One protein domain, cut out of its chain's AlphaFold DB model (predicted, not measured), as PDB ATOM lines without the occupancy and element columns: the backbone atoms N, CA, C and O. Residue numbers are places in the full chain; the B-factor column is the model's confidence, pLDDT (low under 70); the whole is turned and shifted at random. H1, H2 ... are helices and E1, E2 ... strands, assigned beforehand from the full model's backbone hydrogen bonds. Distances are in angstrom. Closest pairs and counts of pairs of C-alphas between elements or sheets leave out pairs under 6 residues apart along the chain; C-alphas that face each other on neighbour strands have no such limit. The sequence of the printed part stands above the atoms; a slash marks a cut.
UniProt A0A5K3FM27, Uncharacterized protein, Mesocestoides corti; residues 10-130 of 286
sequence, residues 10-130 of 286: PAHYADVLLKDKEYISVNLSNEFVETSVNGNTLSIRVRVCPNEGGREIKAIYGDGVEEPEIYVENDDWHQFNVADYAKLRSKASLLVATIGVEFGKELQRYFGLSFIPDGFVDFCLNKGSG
ATOM      1  N   PRO A  10      -2.547  21.661 149.289       61.34
ATOM      2  CA  PRO A  10      -1.549  21.166 150.227       61.34
ATOM      3  C   PRO A  10      -1.666  19.646 150.327       61.34
ATOM      4  O   PRO A  10      -2.783  19.126 150.342       61.34
ATOM      5  N   ALA A  11      -0.535  18.940 150.371       69.75
ATOM      6  CA  ALA A  11      -0.552  17.490 150.513       69.75
ATOM      7  C   ALA A  11      -1.321  17.112 151.788       69.75
ATOM      8  O   ALA A  11      -1.026  17.625 152.871       69.75
ATOM      9  N   HIS A  12      -2.327  16.249 151.645       82.31
ATOM     10  CA  HIS A  12      -3.065  15.725 152.783       82.31
ATOM     11  C   HIS A  12      -2.169  14.720 153.509       82.31
ATOM     12  O   HIS A  12      -1.538  13.879 152.862       82.31
ATOM     13  N   TYR A  13      -2.113  14.774 154.843       82.19
ATOM     14  CA  TYR A  13      -1.172  13.951 155.625       82.19
ATOM     15  C   TYR A  13      -1.283  12.452 155.294       82.19
ATOM     16  O   TYR A  13      -0.290  11.727 155.286       82.19
ATOM     17  N   ALA A  14      -2.504  11.992 155.000       83.38
ATOM     18  CA  ALA A  14      -2.786  10.599 154.672       83.38
ATOM     19  C   ALA A  14      -2.073  10.135 153.392       83.38
ATOM     20  O   ALA A  14      -1.615   8.996 153.344       83.38
ATOM     21  N   ASP A  15      -1.939  11.005 152.388       85.69
ATOM     22  CA  ASP A  15      -1.296  10.659 151.116       85.69
ATOM     23  C   ASP A  15       0.216  10.487 151.303       85.69
ATOM     24  O   ASP A  15       0.803   9.521 150.814       85.69
ATOM     25  N   VAL A  16       0.842  11.388 152.070       86.56
ATOM     26  CA  VAL A  16       2.276  11.323 152.396       86.56
ATOM     27  C   VAL A  16       2.575  10.091 153.255       86.56
ATOM     28  O   VAL A  16       3.491   9.333 152.945       86.56
ATOM     29  N   LEU A  17       1.751   9.833 154.275       90.00
ATOM     30  CA  LEU A  17       1.875   8.654 155.134       90.00
ATOM     31  C   LEU A  17       1.787   7.354 154.329       90.00
ATOM     32  O   LEU A  17       2.601   6.450 154.522       90.00
ATOM     33  N   LEU A  18       0.793   7.239 153.440       89.62
ATOM     34  CA  LEU A  18       0.617   6.049 152.609       89.62
ATOM     35  C   LEU A  18       1.799   5.849 151.664       89.62
ATOM     36  O   LEU A  18       2.289   4.726 151.557       89.62
ATOM     37  N   LYS A  19       2.292   6.929 151.050       89.62
ATOM     38  CA  LYS A  19       3.481   6.902 150.195       89.62
ATOM     39  C   LYS A  19       4.717   6.408 150.951       89.62
ATOM     40  O   LYS A  19       5.421   5.536 150.449       89.62
ATOM     41  N   ASP A  20       4.972   6.921 152.151       89.94
ATOM     42  CA  ASP A  20       6.137   6.519 152.950       89.94
ATOM     43  C   ASP A  20       6.020   5.070 153.438       89.94
ATOM     44  O   ASP A  20       6.982   4.301 153.372       89.94
ATOM     45  N   LYS A  21       4.823   4.651 153.856       91.50
ATOM     46  CA  LYS A  21       4.550   3.253 154.208       91.50
ATOM     47  C   LYS A  21       4.764   2.316 153.018       91.50
ATOM     48  O   LYS A  21       5.365   1.251 153.175       91.50
ATOM     49  N   GLU A  22       4.270   2.694 151.842       91.19
ATOM     50  CA  GLU A  22       4.464   1.930 150.613       91.19
ATOM     51  C   GLU A  22       5.952   1.844 150.279       91.19
ATOM     52  O   GLU A  22       6.464   0.738 150.109       91.19
ATOM     53  N   TYR A  23       6.671   2.969 150.320       90.00
ATOM     54  CA  TYR A  23       8.114   3.004 150.103       90.00
ATOM     55  C   TYR A  23       8.851   2.034 151.030       90.00
ATOM     56  O   TYR A  23       9.658   1.238 150.548       90.00
ATOM     57  N   ILE A  24       8.558   2.054 152.334       91.38
ATOM     58  CA  ILE A  24       9.177   1.142 153.307       91.38
ATOM     59  C   ILE A  24       8.878  -0.312 152.943       91.38
ATOM     60  O   ILE A  24       9.793  -1.127 152.863       91.38
ATOM     61  N   SER A  25       7.615  -0.639 152.671       89.38
ATOM     62  CA  SER A  25       7.214  -2.021 152.381       89.38
ATOM     63  C   SER A  25       7.766  -2.559 151.056       89.38
ATOM     64  O   SER A  25       7.981  -3.765 150.930       89.38
ATOM     65  N   VAL A  26       8.035  -1.688 150.082       88.56
ATOM     66  CA  VAL A  26       8.618  -2.062 148.787       88.56
ATOM     67  C   VAL A  26      10.142  -2.152 148.859       88.56
ATOM     68  O   VAL A  26      10.712  -3.094 148.316       88.56
ATOM     69  N   ASN A  27      10.805  -1.213 149.538       88.50
ATOM     70  CA  ASN A  27      12.261  -1.058 149.449       88.50
ATOM     71  C   ASN A  27      13.027  -1.646 150.638       88.50
ATOM     72  O   ASN A  27      14.183  -2.022 150.466       88.50
ATOM     73  N   LEU A  28      12.421  -1.740 151.826       89.81
ATOM     74  CA  LEU A  28      13.123  -2.186 153.033       89.81
ATOM     75  C   LEU A  28      12.750  -3.621 153.421       89.81
ATOM     76  O   LEU A  28      11.602  -4.033 153.248       89.81
ATOM     77  N   SER A  29      13.713  -4.381 153.938       87.06
ATOM     78  CA  SER A  29      13.585  -5.787 154.350       87.06
ATOM     79  C   SER A  29      12.543  -5.953 155.465       87.06
ATOM     80  O   SER A  29      12.689  -5.407 156.562       87.06
ATOM     81  N   ASN A  30      11.483  -6.723 155.195       85.12
ATOM     82  CA  ASN A  30      10.372  -6.935 156.142       85.12
ATOM     83  C   ASN A  30      10.788  -7.813 157.332       85.12
ATOM     84  O   ASN A  30      10.112  -7.852 158.356       85.12
ATOM     85  N   GLU A  31      11.894  -8.534 157.180       83.62
ATOM     86  CA  GLU A  31      12.546  -9.338 158.205       83.62
ATOM     87  C   GLU A  31      12.984  -8.466 159.390       83.62
ATOM     88  O   GLU A  31      12.904  -8.895 160.542       83.62
ATOM     89  N   PHE A  32      13.394  -7.224 159.104       87.50
ATOM     90  CA  PHE A  32      13.939  -6.289 160.090       87.50
ATOM     91  C   PHE A  32      13.016  -5.124 160.411       87.50
ATOM     92  O   PHE A  32      13.123  -4.545 161.494       87.50
ATOM     93  N   VAL A  33      12.123  -4.775 159.484       90.56
ATOM     94  CA  VAL A  33      11.255  -3.606 159.593       90.56
ATOM     95  C   VAL A  33       9.794  -4.032 159.604       90.56
ATOM     96  O   VAL A  33       9.263  -4.538 158.618       90.56
ATOM     97  N   GLU A  34       9.117  -3.753 160.711       91.38
ATOM     98  CA  GLU A  34       7.664  -3.872 160.825       91.38
ATOM     99  C   GLU A  34       7.038  -2.480 160.852       91.38
ATOM    100  O   GLU A  34       7.561  -1.568 161.491       91.38
ATOM    101  N   THR A  35       5.888  -2.308 160.200       93.56
ATOM    102  CA  THR A  35       5.162  -1.033 160.223       93.56
ATOM    103  C   THR A  35       3.713  -1.215 160.647       93.56
ATOM    104  O   THR A  35       3.058  -2.203 160.315       93.56
ATOM    105  N   SER A  36       3.188  -0.232 161.374       93.69
ATOM    106  CA  SER A  36       1.779  -0.143 161.752       93.69
ATOM    107  C   SER A  36       1.314   1.311 161.711       93.69
ATOM    108  O   SER A  36       2.116   2.232 161.840       93.69
ATOM    109  N   VAL A  37       0.022   1.528 161.472       94.12
ATOM    110  CA  VAL A  37      -0.555   2.872 161.324       94.12
ATOM    111  C   VAL A  37      -1.655   3.063 162.351       94.12
ATOM    112  O   VAL A  37      -2.528   2.204 162.483       94.12
ATOM    113  N   ASN A  38      -1.635   4.206 163.033       92.06
ATOM    114  CA  ASN A  38      -2.700   4.646 163.923       92.06
ATOM    115  C   ASN A  38      -2.961   6.145 163.724       92.06
ATOM    116  O   ASN A  38      -2.137   6.984 164.089       92.06
ATOM    117  N   GLY A  39      -4.101   6.486 163.119       91.38
ATOM    118  CA  GLY A  39      -4.425   7.867 162.762       91.38
ATOM    119  C   GLY A  39      -3.399   8.457 161.790       91.38
ATOM    120  O   GLY A  39      -3.145   7.891 160.730       91.38
ATOM    121  N   ASN A  40      -2.802   9.586 162.168       90.50
ATOM    122  CA  ASN A  40      -1.746  10.265 161.415       90.50
ATOM    123  C   ASN A  40      -0.326   9.812 161.807       90.50
ATOM    124  O   ASN A  40       0.642  10.490 161.473       90.50
ATOM    125  N   THR A  41      -0.196   8.713 162.552       90.81
ATOM    126  CA  THR A  41       1.091   8.194 163.023       90.81
ATOM    127  C   THR A  41       1.422   6.873 162.339       90.81
ATOM    128  O   THR A  41       0.616   5.938 162.336       90.81
ATOM    129  N   LEU A  42       2.632   6.785 161.792       93.19
ATOM    130  CA  LEU A  42       3.260   5.555 161.322       93.19
ATOM    131  C   LEU A  42       4.271   5.098 162.383       93.19
ATOM    132  O   LEU A  42       5.295   5.749 162.587       93.19
ATOM    133  N   SER A  43       3.980   3.985 163.055       92.69
ATOM    134  CA  SER A  43       4.918   3.308 163.954       92.69
ATOM    135  C   SER A  43       5.746   2.311 163.155       92.69
ATOM    136  O   SER A  43       5.196   1.451 162.461       92.69
ATOM    137  N   ILE A  44       7.062   2.408 163.273       93.25
ATOM    138  CA  ILE A  44       8.042   1.561 162.602       93.25
ATOM    139  C   ILE A  44       8.877   0.889 163.681       93.25
ATOM    140  O   ILE A  44       9.522   1.560 164.484       93.25
ATOM    141  N   ARG A  45       8.875  -0.437 163.702       90.94
ATOM    142  CA  ARG A  45       9.734  -1.220 164.582       90.94
ATOM    143  C   ARG A  45      10.892  -1.778 163.778       90.94
ATOM    144  O   ARG A  45      10.676  -2.426 162.758       90.94
ATOM    145  N   VAL A  46      12.096  -1.548 164.280       90.06
ATOM    146  CA  VAL A  46      13.342  -2.046 163.708       90.06
ATOM    147  C   VAL A  46      13.954  -3.051 164.673       90.06
ATOM    148  O   VAL A  46      14.140  -2.744 165.853       90.06
ATOM    149  N   ARG A  47      14.252  -4.259 164.194       86.38
ATOM    150  CA  ARG A  47      14.867  -5.322 165.000       86.38
ATOM    151  C   ARG A  47      15.789  -6.183 164.152       86.38
ATOM    152  O   ARG A  47      15.484  -6.440 162.995       86.38
ATOM    153  N   VAL A  48      16.882  -6.658 164.743       82.38
ATOM    154  CA  VAL A  48      17.734  -7.687 164.125       82.38
ATOM    155  C   VAL A  48      17.201  -9.071 164.499       82.38
ATOM    156  O   VAL A  48      16.885  -9.854 163.614       82.38
ATOM    157  N   CYS A  49      16.992  -9.350 165.789       74.31
ATOM    158  CA  CYS A  49      16.418 -10.617 166.253       74.31
ATOM    159  C   CYS A  49      14.885 -10.548 166.387       74.31
ATOM    160  O   CYS A  49      14.377  -9.652 167.063       74.31
ATOM    161  N   PRO A  50      14.123 -11.521 165.844       65.19
ATOM    162  CA  PRO A  50      12.661 -11.549 165.960       65.19
ATOM    163  C   PRO A  50      12.150 -11.626 167.406       65.19
ATOM    164  O   PRO A  50      11.058 -11.134 167.697       65.19
ATOM    165  N   ASN A  51      12.941 -12.243 168.293       65.06
ATOM    166  CA  ASN A  51      12.574 -12.561 169.675       65.06
ATOM    167  C   ASN A  51      13.023 -11.506 170.703       65.06
ATOM    168  O   ASN A  51      12.661 -11.613 171.874       65.06
ATOM    169  N   GLU A  52      13.801 -10.503 170.292       68.75
ATOM    170  CA  GLU A  52      14.231  -9.403 171.159       68.75
ATOM    171  C   GLU A  52      13.361  -8.155 170.928       68.75
ATOM    172  O   GLU A  52      12.744  -7.976 169.874       68.75
ATOM    173  N   GLY A  53      13.268  -7.290 171.943       67.88
ATOM    174  CA  GLY A  53      12.575  -6.010 171.811       67.88
ATOM    175  C   GLY A  53      13.318  -5.104 170.827       67.88
ATOM    176  O   GLY A  53      14.474  -4.778 171.066       67.88
ATOM    177  N   GLY A  54      12.659  -4.711 169.734       73.50
ATOM    178  CA  GLY A  54      13.217  -3.789 168.739       73.50
ATOM    179  C   GLY A  54      13.109  -2.317 169.142       73.50
ATOM    180  O   GLY A  54      12.369  -1.966 170.066       73.50
ATOM    181  N   ARG A  55      13.798  -1.439 168.405       81.94
ATOM    182  CA  ARG A  55      13.620   0.017 168.526       81.94
ATOM    183  C   ARG A  55      12.355   0.460 167.805       81.94
ATOM    184  O   ARG A  55      12.071  -0.007 166.703       81.94
ATOM    185  N   GLU A  56      11.602   1.359 168.429       88.69
ATOM    186  CA  GLU A  56      10.397   1.943 167.845       88.69
ATOM    187  C   GLU A  56      10.666   3.382 167.396       88.69
ATOM    188  O   GLU A  56      11.165   4.214 168.153       88.69
ATOM    189  N   ILE A  57      10.315   3.656 166.143       90.06
ATOM    190  CA  ILE A  57      10.335   4.966 165.507       90.06
ATOM    191  C   ILE A  57       8.879   5.350 165.240       90.06
ATOM    192  O   ILE A  57       8.124   4.580 164.644       90.06
ATOM    193  N   LYS A  58       8.474   6.545 165.655       90.25
ATOM    194  CA  LYS A  58       7.147   7.115 165.414       90.25
ATOM    195  C   LYS A  58       7.282   8.302 164.475       90.25
ATOM    196  O   LYS A  58       7.960   9.270 164.802       90.25
ATOM    197  N   ALA A  59       6.625   8.219 163.324       89.81
ATOM    198  CA  ALA A  59       6.534   9.298 162.349       89.81
ATOM    199  C   ALA A  59       5.117   9.884 162.361       89.81
ATOM    200  O   ALA A  59       4.153   9.169 162.077       89.81
ATOM    201  N   ILE A  60       4.988  11.164 162.710       88.56
ATOM    202  CA  ILE A  60       3.716  11.884 162.830       88.56
ATOM    203  C   ILE A  60       3.567  12.828 161.637       88.56
ATOM    204  O   ILE A  60       4.427  13.672 161.390       88.56
ATOM    205  N   TYR A  61       2.466  12.694 160.902       88.69
ATOM    206  CA  TYR A  61       2.199  13.469 159.693       88.69
ATOM    207  C   TYR A  61       1.166  14.565 159.977       88.69
ATOM    208  O   TYR A  61       0.127  14.319 160.598       88.69
ATOM    209  N   GLY A  62       1.452  15.780 159.514       86.12
ATOM    210  CA  GLY A  62       0.539  16.923 159.539       86.12
ATOM    211  C   GLY A  62       0.132  17.341 158.127       86.12
ATOM    212  O   GLY A  62       0.840  17.054 157.162       86.12
ATOM    213  N   ASP A  63      -1.009  18.016 157.994       83.00
ATOM    214  CA  ASP A  63      -1.447  18.545 156.699       83.00
ATOM    215  C   ASP A  63      -0.513  19.645 156.189       83.00
ATOM    216  O   ASP A  63      -0.083  20.520 156.944       83.00
ATOM    217  N   GLY A  64      -0.227  19.619 154.886       77.06
ATOM    218  CA  GLY A  64       0.631  20.603 154.228       77.06
ATOM    219  C   GLY A  64       2.127  20.457 154.522       77.06
ATOM    220  O   GLY A  64       2.895  21.326 154.111       77.06
ATOM    221  N   VAL A  65       2.544  19.384 155.202       76.62
ATOM    222  CA  VAL A  65       3.955  19.075 155.471       76.62
ATOM    223  C   VAL A  65       4.429  17.957 154.541       76.62
ATOM    224  O   VAL A  65       3.726  16.972 154.330       76.62
ATOM    225  N   GLU A  66       5.624  18.111 153.968       75.50
ATOM    226  CA  GLU A  66       6.214  17.135 153.037       75.50
ATOM    227  C   GLU A  66       7.003  16.013 153.734       75.50
ATOM    228  O   GLU A  66       7.202  14.957 153.140       75.50
ATOM    229  N   GLU A  67       7.437  16.220 154.983       79.06
ATOM    230  CA  GLU A  67       8.147  15.231 155.805       79.06
ATOM    231  C   GLU A  67       7.460  15.079 157.175       79.06
ATOM    232  O   GLU A  67       6.998  16.075 157.738       79.06
ATOM    233  N   PRO A  68       7.404  13.867 157.751       84.25
ATOM    234  CA  PRO A  68       6.858  13.673 159.089       84.25
ATOM    235  C   PRO A  68       7.775  14.236 160.182       84.25
ATOM    236  O   PRO A  68       8.999  14.296 160.038       84.25
ATOM    237  N   GLU A  69       7.184  14.547 161.333       84.25
ATOM    238  CA  GLU A  69       7.926  14.695 162.585       84.25
ATOM    239  C   GLU A  69       8.297  13.308 163.116       84.25
ATOM    240  O   GLU A  69       7.449  12.418 163.178       84.25
ATOM    241  N   ILE A  70       9.562  13.106 163.490       85.88
ATOM    242  CA  ILE A  70      10.087  11.783 163.844       85.88
ATOM    243  C   ILE A  70      10.536  11.744 165.301       85.88
ATOM    244  O   ILE A  70      11.310  12.588 165.749       85.88
ATOM    245  N   TYR A  71      10.095  10.708 166.006       82.94
ATOM    246  CA  TYR A  71      10.444  10.404 167.388       82.94
ATOM    247  C   TYR A  71      10.976   8.975 167.476       82.94
ATOM    248  O   TYR A  71      10.442   8.077 166.833       82.94
ATOM    249  N   VAL A  72      12.003   8.744 168.289       80.62
ATOM    250  CA  VAL A  72      12.554   7.407 168.553       80.62
ATOM    251  C   VAL A  72      12.371   7.119 170.043       80.62
ATOM    252  O   VAL A  72      12.738   7.954 170.867       80.62
ATOM    253  N   GLU A  73      11.755   5.989 170.397       71.00
ATOM    254  CA  GLU A  73      11.511   5.607 171.798       71.00
ATOM    255  C   GLU A  73      12.700   4.872 172.449       71.00
ATOM    256  O   GLU A  73      13.477   4.186 171.779       71.00
ATOM    257  N   ASN A  74      12.756   4.988 173.787       52.94
ATOM    258  CA  ASN A  74      13.820   4.695 174.770       52.94
ATOM    259  C   ASN A  74      14.662   5.924 175.161       52.94
ATOM    260  O   ASN A  74      14.943   6.773 174.325       52.94
ATOM    261  N   ASP A  75      15.045   5.994 176.445       43.50
ATOM    262  CA  ASP A  75      15.725   7.066 177.212       43.50
ATOM    263  C   ASP A  75      17.065   7.624 176.645       43.50
ATOM    264  O   ASP A  75      17.870   8.228 177.355       43.50
ATOM    265  N   ASP A  76      17.325   7.479 175.349       47.06
ATOM    266  CA  ASP A  76      18.545   7.856 174.635       47.06
ATOM    267  C   ASP A  76      18.537   9.318 174.136       47.06
ATOM    268  O   ASP A  76      19.273   9.657 173.207       47.06
ATOM    269  N   TRP A  77      17.782  10.241 174.753       42.97
ATOM    270  CA  TRP A  77      17.867  11.676 174.397       42.97
ATOM    271  C   TRP A  77      19.309  12.212 174.513       42.97
ATOM    272  O   TRP A  77      19.717  13.110 173.783       42.97
ATOM    273  N   HIS A  78      20.120  11.610 175.388       45.44
ATOM    274  CA  HIS A  78      21.547  11.912 175.533       45.44
ATOM    275  C   HIS A  78      22.447  11.316 174.433       45.44
ATOM    276  O   HIS A  78      23.595  11.737 174.311       45.44
ATOM    277  N   GLN A  79      21.951  10.361 173.641       47.69
ATOM    278  CA  GLN A  79      22.644   9.763 172.490       47.69
ATOM    279  C   GLN A  79      22.105  10.272 171.143       47.69
ATOM    280  O   GLN A  79      22.609   9.885 170.087       47.69
ATOM    281  N   PHE A  80      21.090  11.141 171.152       50.91
ATOM    282  CA  PHE A  80      20.590  11.788 169.947       50.91
ATOM    283  C   PHE A  80      21.628  12.790 169.422       50.91
ATOM    284  O   PHE A  80      21.758  13.908 169.923       50.91
ATOM    285  N   ASN A  81      22.384  12.386 168.403       57.41
ATOM    286  CA  ASN A  81      23.360  13.239 167.746       57.41
ATOM    287  C   ASN A  81      22.830  13.710 166.387       57.41
ATOM    288  O   ASN A  81      22.794  12.961 165.414       57.41
ATOM    289  N   VAL A  82      22.468  14.991 166.307       55.59
ATOM    290  CA  VAL A  82      21.985  15.647 165.077       55.59
ATOM    291  C   VAL A  82      22.966  15.484 163.905       55.59
ATOM    292  O   VAL A  82      22.542  15.446 162.749       55.59
ATOM    293  N   ALA A  83      24.273  15.355 164.174       60.62
ATOM    294  CA  ALA A  83      25.282  15.181 163.131       60.62
ATOM    295  C   ALA A  83      25.132  13.859 162.355       60.62
ATOM    296  O   ALA A  83      25.449  13.830 161.161       60.62
ATOM    297  N   ASP A  84      24.611  12.807 162.995       59.31
ATOM    298  CA  ASP A  84      24.393  11.500 162.362       59.31
ATOM    299  C   ASP A  84      23.308  11.612 161.277       59.31
ATOM    300  O   ASP A  84      23.453  11.098 160.169       59.31
ATOM    301  N   TYR A  85      22.276  12.417 161.539       59.03
ATOM    302  CA  TYR A  85      21.164  12.669 160.620       59.03
ATOM    303  C   TYR A  85      21.504  13.696 159.526       59.03
ATOM    304  O   TYR A  85      20.992  13.617 158.407       59.03
ATOM    305  N   ALA A  86      22.406  14.643 159.809       52.81
ATOM    306  CA  ALA A  86      22.806  15.689 158.865       52.81
ATOM    307  C   ALA A  86      23.555  15.146 157.633       52.81
ATOM    308  O   ALA A  86      23.373  15.666 156.532       52.81
ATOM    309  N   LYS A  87      24.363  14.085 157.784       52.59
ATOM    310  CA  LYS A  87      25.024  13.421 156.642       52.59
ATOM    311  C   LYS A  87      24.029  12.671 155.750       52.59
ATOM    312  O   LYS A  87      24.183  12.670 154.528       52.59
ATOM    313  N   LEU A  88      22.995  12.078 156.346       52.06
ATOM    314  CA  LEU A  88      22.039  11.200 155.663       52.06
ATOM    315  C   LEU A  88      20.976  11.953 154.857       52.06
ATOM    316  O   LEU A  88      20.534  11.465 153.817       52.06
ATOM    317  N   ARG A  89      20.642  13.187 155.260       52.34
ATOM    318  CA  ARG A  89      19.672  14.046 154.555       52.34
ATOM    319  C   ARG A  89      20.064  14.387 153.110       52.34
ATOM    320  O   ARG A  89      19.229  14.825 152.332       52.34
ATOM    321  N   SER A  90      21.332  14.192 152.745       51.03
ATOM    322  CA  SER A  90      21.817  14.384 151.372       51.03
ATOM    323  C   SER A  90      21.497  13.216 150.425       51.03
ATOM    324  O   SER A  90      21.660  13.372 149.216       51.03
ATOM    325  N   LYS A  91      21.054  12.061 150.950       51.94
ATOM    326  CA  LYS A  91      20.903  10.807 150.185       51.94
ATOM    327  C   LYS A  91      19.516  10.153 150.272       51.94
ATOM    328  O   LYS A  91      19.190   9.367 149.390       51.94
ATOM    329  N   ALA A  92      18.706  10.460 151.289       63.66
ATOM    330  CA  ALA A  92      17.385   9.854 151.497       63.66
ATOM    331  C   ALA A  92      16.425  10.799 152.249       63.66
ATOM    332  O   ALA A  92      16.862  11.807 152.807       63.66
ATOM    333  N   SER A  93      15.127  10.462 152.286       75.88
ATOM    334  CA  SER A  93      14.164  11.151 153.158       75.88
ATOM    335  C   SER A  93      14.556  10.987 154.630       75.88
ATOM    336  O   SER A  93      15.185   9.990 155.009       75.88
ATOM    337  N   LEU A  94      14.169  11.949 155.476       80.62
ATOM    338  CA  LEU A  94      14.500  11.924 156.907       80.62
ATOM    339  C   LEU A  94      14.058  10.615 157.591       80.62
ATOM    340  O   LEU A  94      14.768  10.084 158.447       80.62
ATOM    341  N   LEU A  95      12.915  10.068 157.176       85.75
ATOM    342  CA  LEU A  95      12.376   8.816 157.698       85.75
ATOM    343  C   LEU A  95      13.269   7.617 157.394       85.75
ATOM    344  O   LEU A  95      13.656   6.892 158.308       85.75
ATOM    345  N   VAL A  96      13.636   7.435 156.127       85.44
ATOM    346  CA  VAL A  96      14.473   6.308 155.688       85.44
ATOM    347  C   VAL A  96      15.863   6.398 156.312       85.44
ATOM    348  O   VAL A  96      16.382   5.396 156.799       85.44
ATOM    349  N   ALA A  97      16.424   7.609 156.381       82.69
ATOM    350  CA  ALA A  97      17.670   7.870 157.093       82.69
ATOM    351  C   ALA A  97      17.591   7.436 158.566       82.69
ATOM    352  O   ALA A  97      18.501   6.781 159.068       82.69
ATOM    353  N   THR A  98      16.488   7.758 159.248       85.50
ATOM    354  CA  THR A  98      16.295   7.397 160.661       85.50
ATOM    355  C   THR A  98      16.189   5.889 160.849       85.50
ATOM    356  O   THR A  98      16.822   5.343 161.749       85.50
ATOM    357  N   ILE A  99      15.455   5.198 159.972       89.12
ATOM    358  CA  ILE A  99      15.368   3.730 159.992       89.12
ATOM    359  C   ILE A  99      16.763   3.111 159.841       89.12
ATOM    360  O   ILE A  99      17.113   2.223 160.614       89.12
ATOM    361  N   GLY A 100      17.576   3.606 158.901       88.38
ATOM    362  CA  GLY A 100      18.952   3.142 158.701       88.38
ATOM    363  C   GLY A 100      19.835   3.325 159.940       88.38
ATOM    364  O   GLY A 100      20.507   2.384 160.357       88.38
ATOM    365  N   VAL A 101      19.789   4.498 160.582       86.12
ATOM    366  CA  VAL A 101      20.561   4.775 161.810       86.12
ATOM    367  C   VAL A 101      20.173   3.831 162.940       86.12
ATOM    368  O   VAL A 101      21.043   3.218 163.563       86.12
ATOM    369  N   GLU A 102      18.876   3.701 163.213       87.38
ATOM    370  CA  GLU A 102      18.406   2.857 164.311       87.38
ATOM    371  C   GLU A 102      18.661   1.373 164.026       87.38
ATOM    372  O   GLU A 102      19.055   0.638 164.932       87.38
ATOM    373  N   PHE A 103      18.562   0.939 162.767       89.25
ATOM    374  CA  PHE A 103      18.962  -0.409 162.372       89.25
ATOM    375  C   PHE A 103      20.463  -0.646 162.568       89.25
ATOM    376  O   PHE A 103      20.863  -1.668 163.125       89.25
ATOM    377  N   GLY A 104      21.305   0.319 162.192       87.12
ATOM    378  CA  GLY A 104      22.748   0.267 162.424       87.12
ATOM    379  C   GLY A 104      23.102   0.136 163.908       87.12
ATOM    380  O   GLY A 104      23.979  -0.653 164.260       87.12
ATOM    381  N   LYS A 105      22.395   0.848 164.795       85.31
ATOM    382  CA  LYS A 105      22.550   0.714 166.257       85.31
ATOM    383  C   LYS A 105      22.130  -0.664 166.762       85.31
ATOM    384  O   LYS A 105      22.806  -1.231 167.621       85.31
ATOM    385  N   GLU A 106      21.048  -1.222 166.228       86.62
ATOM    386  CA  GLU A 106      20.621  -2.579 166.572       86.62
ATOM    387  C   GLU A 106      21.641  -3.629 166.108       86.62
ATOM    388  O   GLU A 106      21.983  -4.522 166.880       86.62
ATOM    389  N   LEU A 107      22.233  -3.475 164.918       85.75
ATOM    390  CA  LEU A 107      23.346  -4.320 164.461       85.75
ATOM    391  C   LEU A 107      24.581  -4.179 165.368       85.75
ATOM    392  O   LEU A 107      25.185  -5.186 165.739       85.75
ATOM    393  N   GLN A 108      24.941  -2.954 165.773       83.44
ATOM    394  CA  GLN A 108      26.040  -2.703 166.721       83.44
ATOM    395  C   GLN A 108      25.817  -3.445 168.041       83.44
ATOM    396  O   GLN A 108      26.707  -4.158 168.511       83.44
ATOM    397  N   ARG A 109      24.612  -3.329 168.615       83.00
ATOM    398  CA  ARG A 109      24.228  -4.034 169.846       83.00
ATOM    399  C   ARG A 109      24.266  -5.548 169.655       83.00
ATOM    400  O   ARG A 109      24.828  -6.244 170.500       83.00
ATOM    401  N   TYR A 110      23.697  -6.044 168.560       81.75
ATOM    402  CA  TYR A 110      23.606  -7.472 168.274       81.75
ATOM    403  C   TYR A 110      24.991  -8.124 168.173       81.75
ATOM    404  O   TYR A 110      25.263  -9.115 168.857       81.75
ATOM    405  N   PHE A 111      25.903  -7.527 167.399       79.50
ATOM    406  CA  PHE A 111      27.263  -8.044 167.207       79.50
ATOM    407  C   PHE A 111      28.251  -7.658 168.316       79.50
ATOM    408  O   PHE A 111      29.364  -8.183 168.342       79.50
ATOM    409  N   GLY A 112      27.879  -6.757 169.230       78.06
ATOM    410  CA  GLY A 112      28.791  -6.230 170.250       78.06
ATOM    411  C   GLY A 112      29.915  -5.377 169.652       78.06
ATOM    412  O   GLY A 112      31.056  -5.439 170.108       78.06
ATOM    413  N   LEU A 113      29.600  -4.612 168.607       77.69
ATOM    414  CA  LEU A 113      30.533  -3.772 167.860       77.69
ATOM    415  C   LEU A 113      30.350  -2.293 168.189       77.69
ATOM    416  O   LEU A 113      29.234  -1.824 168.383       77.69
ATOM    417  N   SER A 114      31.444  -1.532 168.177       78.19
ATOM    418  CA  SER A 114      31.405  -0.071 168.343       78.19
ATOM    419  C   SER A 114      30.985   0.679 167.076       78.19
ATOM    420  O   SER A 114      30.701   1.871 167.141       78.19
ATOM    421  N   PHE A 115      31.004   0.012 165.921       80.56
ATOM    422  CA  PHE A 115      30.719   0.620 164.630       80.56
ATOM    423  C   PHE A 115      30.256  -0.424 163.611       80.56
ATOM    424  O   PHE A 115      30.794  -1.533 163.549       80.56
ATOM    425  N   ILE A 116      29.296  -0.031 162.773       81.00
ATOM    426  CA  ILE A 116      28.835  -0.791 161.611       81.00
ATOM    427  C   ILE A 116      28.937   0.126 160.380       81.00
ATOM    428  O   ILE A 116      28.433   1.245 160.444       81.00
ATOM    429  N   PRO A 117      29.579  -0.310 159.280       81.12
ATOM    430  CA  PRO A 117      29.662   0.475 158.049       81.12
ATOM    431  C   PRO A 117      28.292   0.748 157.419       81.12
ATOM    432  O   PRO A 117      27.500  -0.179 157.273       81.12
ATOM    433  N   ASP A 118      28.056   1.979 156.954       81.94
ATOM    434  CA  ASP A 118      26.795   2.376 156.301       81.94
ATOM    435  C   ASP A 118      26.439   1.466 155.112       81.94
ATOM    436  O   ASP A 118      25.308   1.010 155.010       81.94
ATOM    437  N   GLY A 119      27.420   1.103 154.272       82.25
ATOM    438  CA  GLY A 119      27.195   0.195 153.140       82.25
ATOM    439  C   GLY A 119      26.705  -1.195 153.563       82.25
ATOM    440  O   GLY A 119      25.934  -1.830 152.850       82.25
ATOM    441  N   PHE A 120      27.084  -1.657 154.758       83.44
ATOM    442  CA  PHE A 120      26.570  -2.906 155.314       83.44
ATOM    443  C   PHE A 120      25.141  -2.765 155.856       83.44
ATOM    444  O   PHE A 120      24.326  -3.672 155.673       83.44
ATOM    445  N   VAL A 121      24.830  -1.629 156.492       87.62
ATOM    446  CA  VAL A 121      23.463  -1.292 156.925       87.62
ATOM    447  C   VAL A 121      22.536  -1.267 155.715       87.62
ATOM    448  O   VAL A 121      21.524  -1.966 155.714       87.62
ATOM    449  N   ASP A 122      22.918  -0.529 154.672       85.81
ATOM    450  CA  ASP A 122      22.149  -0.395 153.435       85.81
ATOM    451  C   ASP A 122      21.960  -1.752 152.751       85.81
ATOM    452  O   ASP A 122      20.845  -2.090 152.357       85.81
ATOM    453  N   PHE A 123      23.015  -2.566 152.670       86.88
ATOM    454  CA  PHE A 123      22.944  -3.910 152.097       86.88
ATOM    455  C   PHE A 123      21.948  -4.819 152.830       86.88
ATOM    456  O   PHE A 123      21.161  -5.509 152.186       86.88
ATOM    457  N   CYS A 124      21.950  -4.805 154.166       86.81
ATOM    458  CA  CYS A 124      21.035  -5.634 154.953       86.81
ATOM    459  C   CYS A 124      19.590  -5.112 154.922       86.81
ATOM    460  O   CYS A 124      18.631  -5.889 154.937       86.81
ATOM    461  N   LEU A 125      19.424  -3.789 154.907       87.88
ATOM    462  CA  LEU A 125      18.120  -3.149 155.003       87.88
ATOM    463  C   LEU A 125      17.398  -3.072 153.651       87.88
ATOM    464  O   LEU A 125      16.172  -3.035 153.640       87.88
ATOM    465  N   ASN A 126      18.117  -3.026 152.528       86.50
ATOM    466  CA  ASN A 126      17.541  -2.787 151.206       86.50
ATOM    467  C   ASN A 126      17.226  -4.094 150.457       86.50
ATOM    468  O   ASN A 126      18.127  -4.862 150.114       86.50
ATOM    469  N   LYS A 127      15.950  -4.292 150.100       80.81
ATOM    470  CA  LYS A 127      15.471  -5.425 149.282       80.81
ATOM    471  C   LYS A 127      16.068  -5.452 147.877       80.81
ATOM    472  O   LYS A 127      16.203  -6.519 147.280       80.81
ATOM    473  N   GLY A 128      16.426  -4.285 147.340       71.25
ATOM    474  CA  GLY A 128      17.024  -4.142 146.013       71.25
ATOM    475  C   GLY A 128      18.398  -4.803 145.873       71.25
ATOM    476  O   GLY A 128      18.865  -4.976 144.752       71.25
ATOM    477  N   SER A 129      19.025  -5.216 146.980       64.69
ATOM    478  CA  SER A 129      20.272  -5.990 146.973       64.69
ATOM    479  C   SER A 129      20.107  -7.407 146.408       64.69
ATOM    480  O   SER A 129      21.101  -8.047 146.072       64.69
ATOM    481  N   GLY A 130      18.871  -7.925 146.324       72.94
ATOM    482  CA  GLY A 130      18.612  -9.322 145.957       72.94
ATOM    483  C   GLY A 130      19.141 -10.326 146.988       72.94
ATOM    484  O   GLY A 130      19.200 -11.523 146.700       72.94
TER     485      GLY A 130
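AT A GLANCE: This is residues 10 to 130 of the 286 residues of an uncharacterized protein of Mesocestoides corti (UniProt A0A5K3FM27). A wall of four antiparallel strands has two long helices, H1 and H3, over one of its faces, and no named helix covers the other face. The two shorter helices, H2 and H4, pack crosswise on H3, off the sheet. The printed part has 121 residues, with four named helices and four named strands in the order H1 E1 E2 E3 E4 H2 H3 H4; the class is mixed, helices and strands. The sheet order E1 E2 E3 E4 is a meander, each strand the antiparallel neighbour of the one before. The whole is compact, with a radius of gyration of the C-alphas of 14.1 A and spans of 45 by 35 by 29 A.

IN THESE COORDINATES: Begin with the sheet: find C-alpha 33 at (11.255, -3.606, 159.593), where E1 starts, residues 33 to 38, 16.8 A long. E2 is residues 41 to 46, 16.0 A; E3 is residues 55 to 60, 16.5 A; E4 is residues 69 to 72, 10.5 A. Go back to C-alpha 13 at (-1.172, 13.951, 155.625) for H1, residues 13 to 27, 21.1 A. H2 is residues 82 to 88, 10.4 A. The longest helix, H3, is residues 94 to 111, 25.8 A. H4, residues 118 to 125, 10.4 A, ends at C-alpha 125 at (18.120, -3.149, 155.003).

HOW THE PARTS SIT: Look first at the three hairpins. E1 and E2 have N 36 and O 43 within hydrogen-bond range at 2.8 A; E2 and E3 have N 44 and O 57 at 2.8 A; E3 and E4 have N 58 and O 71 at 2.8 A. H1 is on the sheet at a height of 9.8 A, over E1 and E2, with C-alphas Leu 17 and Leu 42 its closest to E2 at 7.1 A. H3, on the same face at a height of 8.8 A, runs along the strands, at 5 degrees to E3 on the local plane; its closest C-alphas to E2 are Phe 103 and Val 46, 6.0 A. H1 and H3 are close but not clearly touching, at a steep tilt of 43 degrees; their closest C-alphas, Ile 24 and Val 96, are 7.8 A apart. With residues 94 to 101 alone H3 touches H2, about perpendicular at 74 degrees, closest C-alphas Ala 97 and Leu 88, 5.7 A. With residues 100 to 104 alone it touches H4, about perpendicular at 87 degrees, closest C-alphas Gly 104 and Val 121, 5.8 A. H2 and H4 are apart. Every O i to N i+4 pair is within hydrogen-bond range in H1, H3 and H4; in H2 1 of 3 is, beside 3 of 4 O i to N i+3 pairs.

THE WHOLE: The C-alphas farthest apart, Pro 10 and Gly 112, are 45.5 A from each other. The printed part has no cut and no long link. Mean pLDDT of the printed part is 79.1; look for values under 70 at residues 10 to 11, 50 to 53, 74 to 92 and 129.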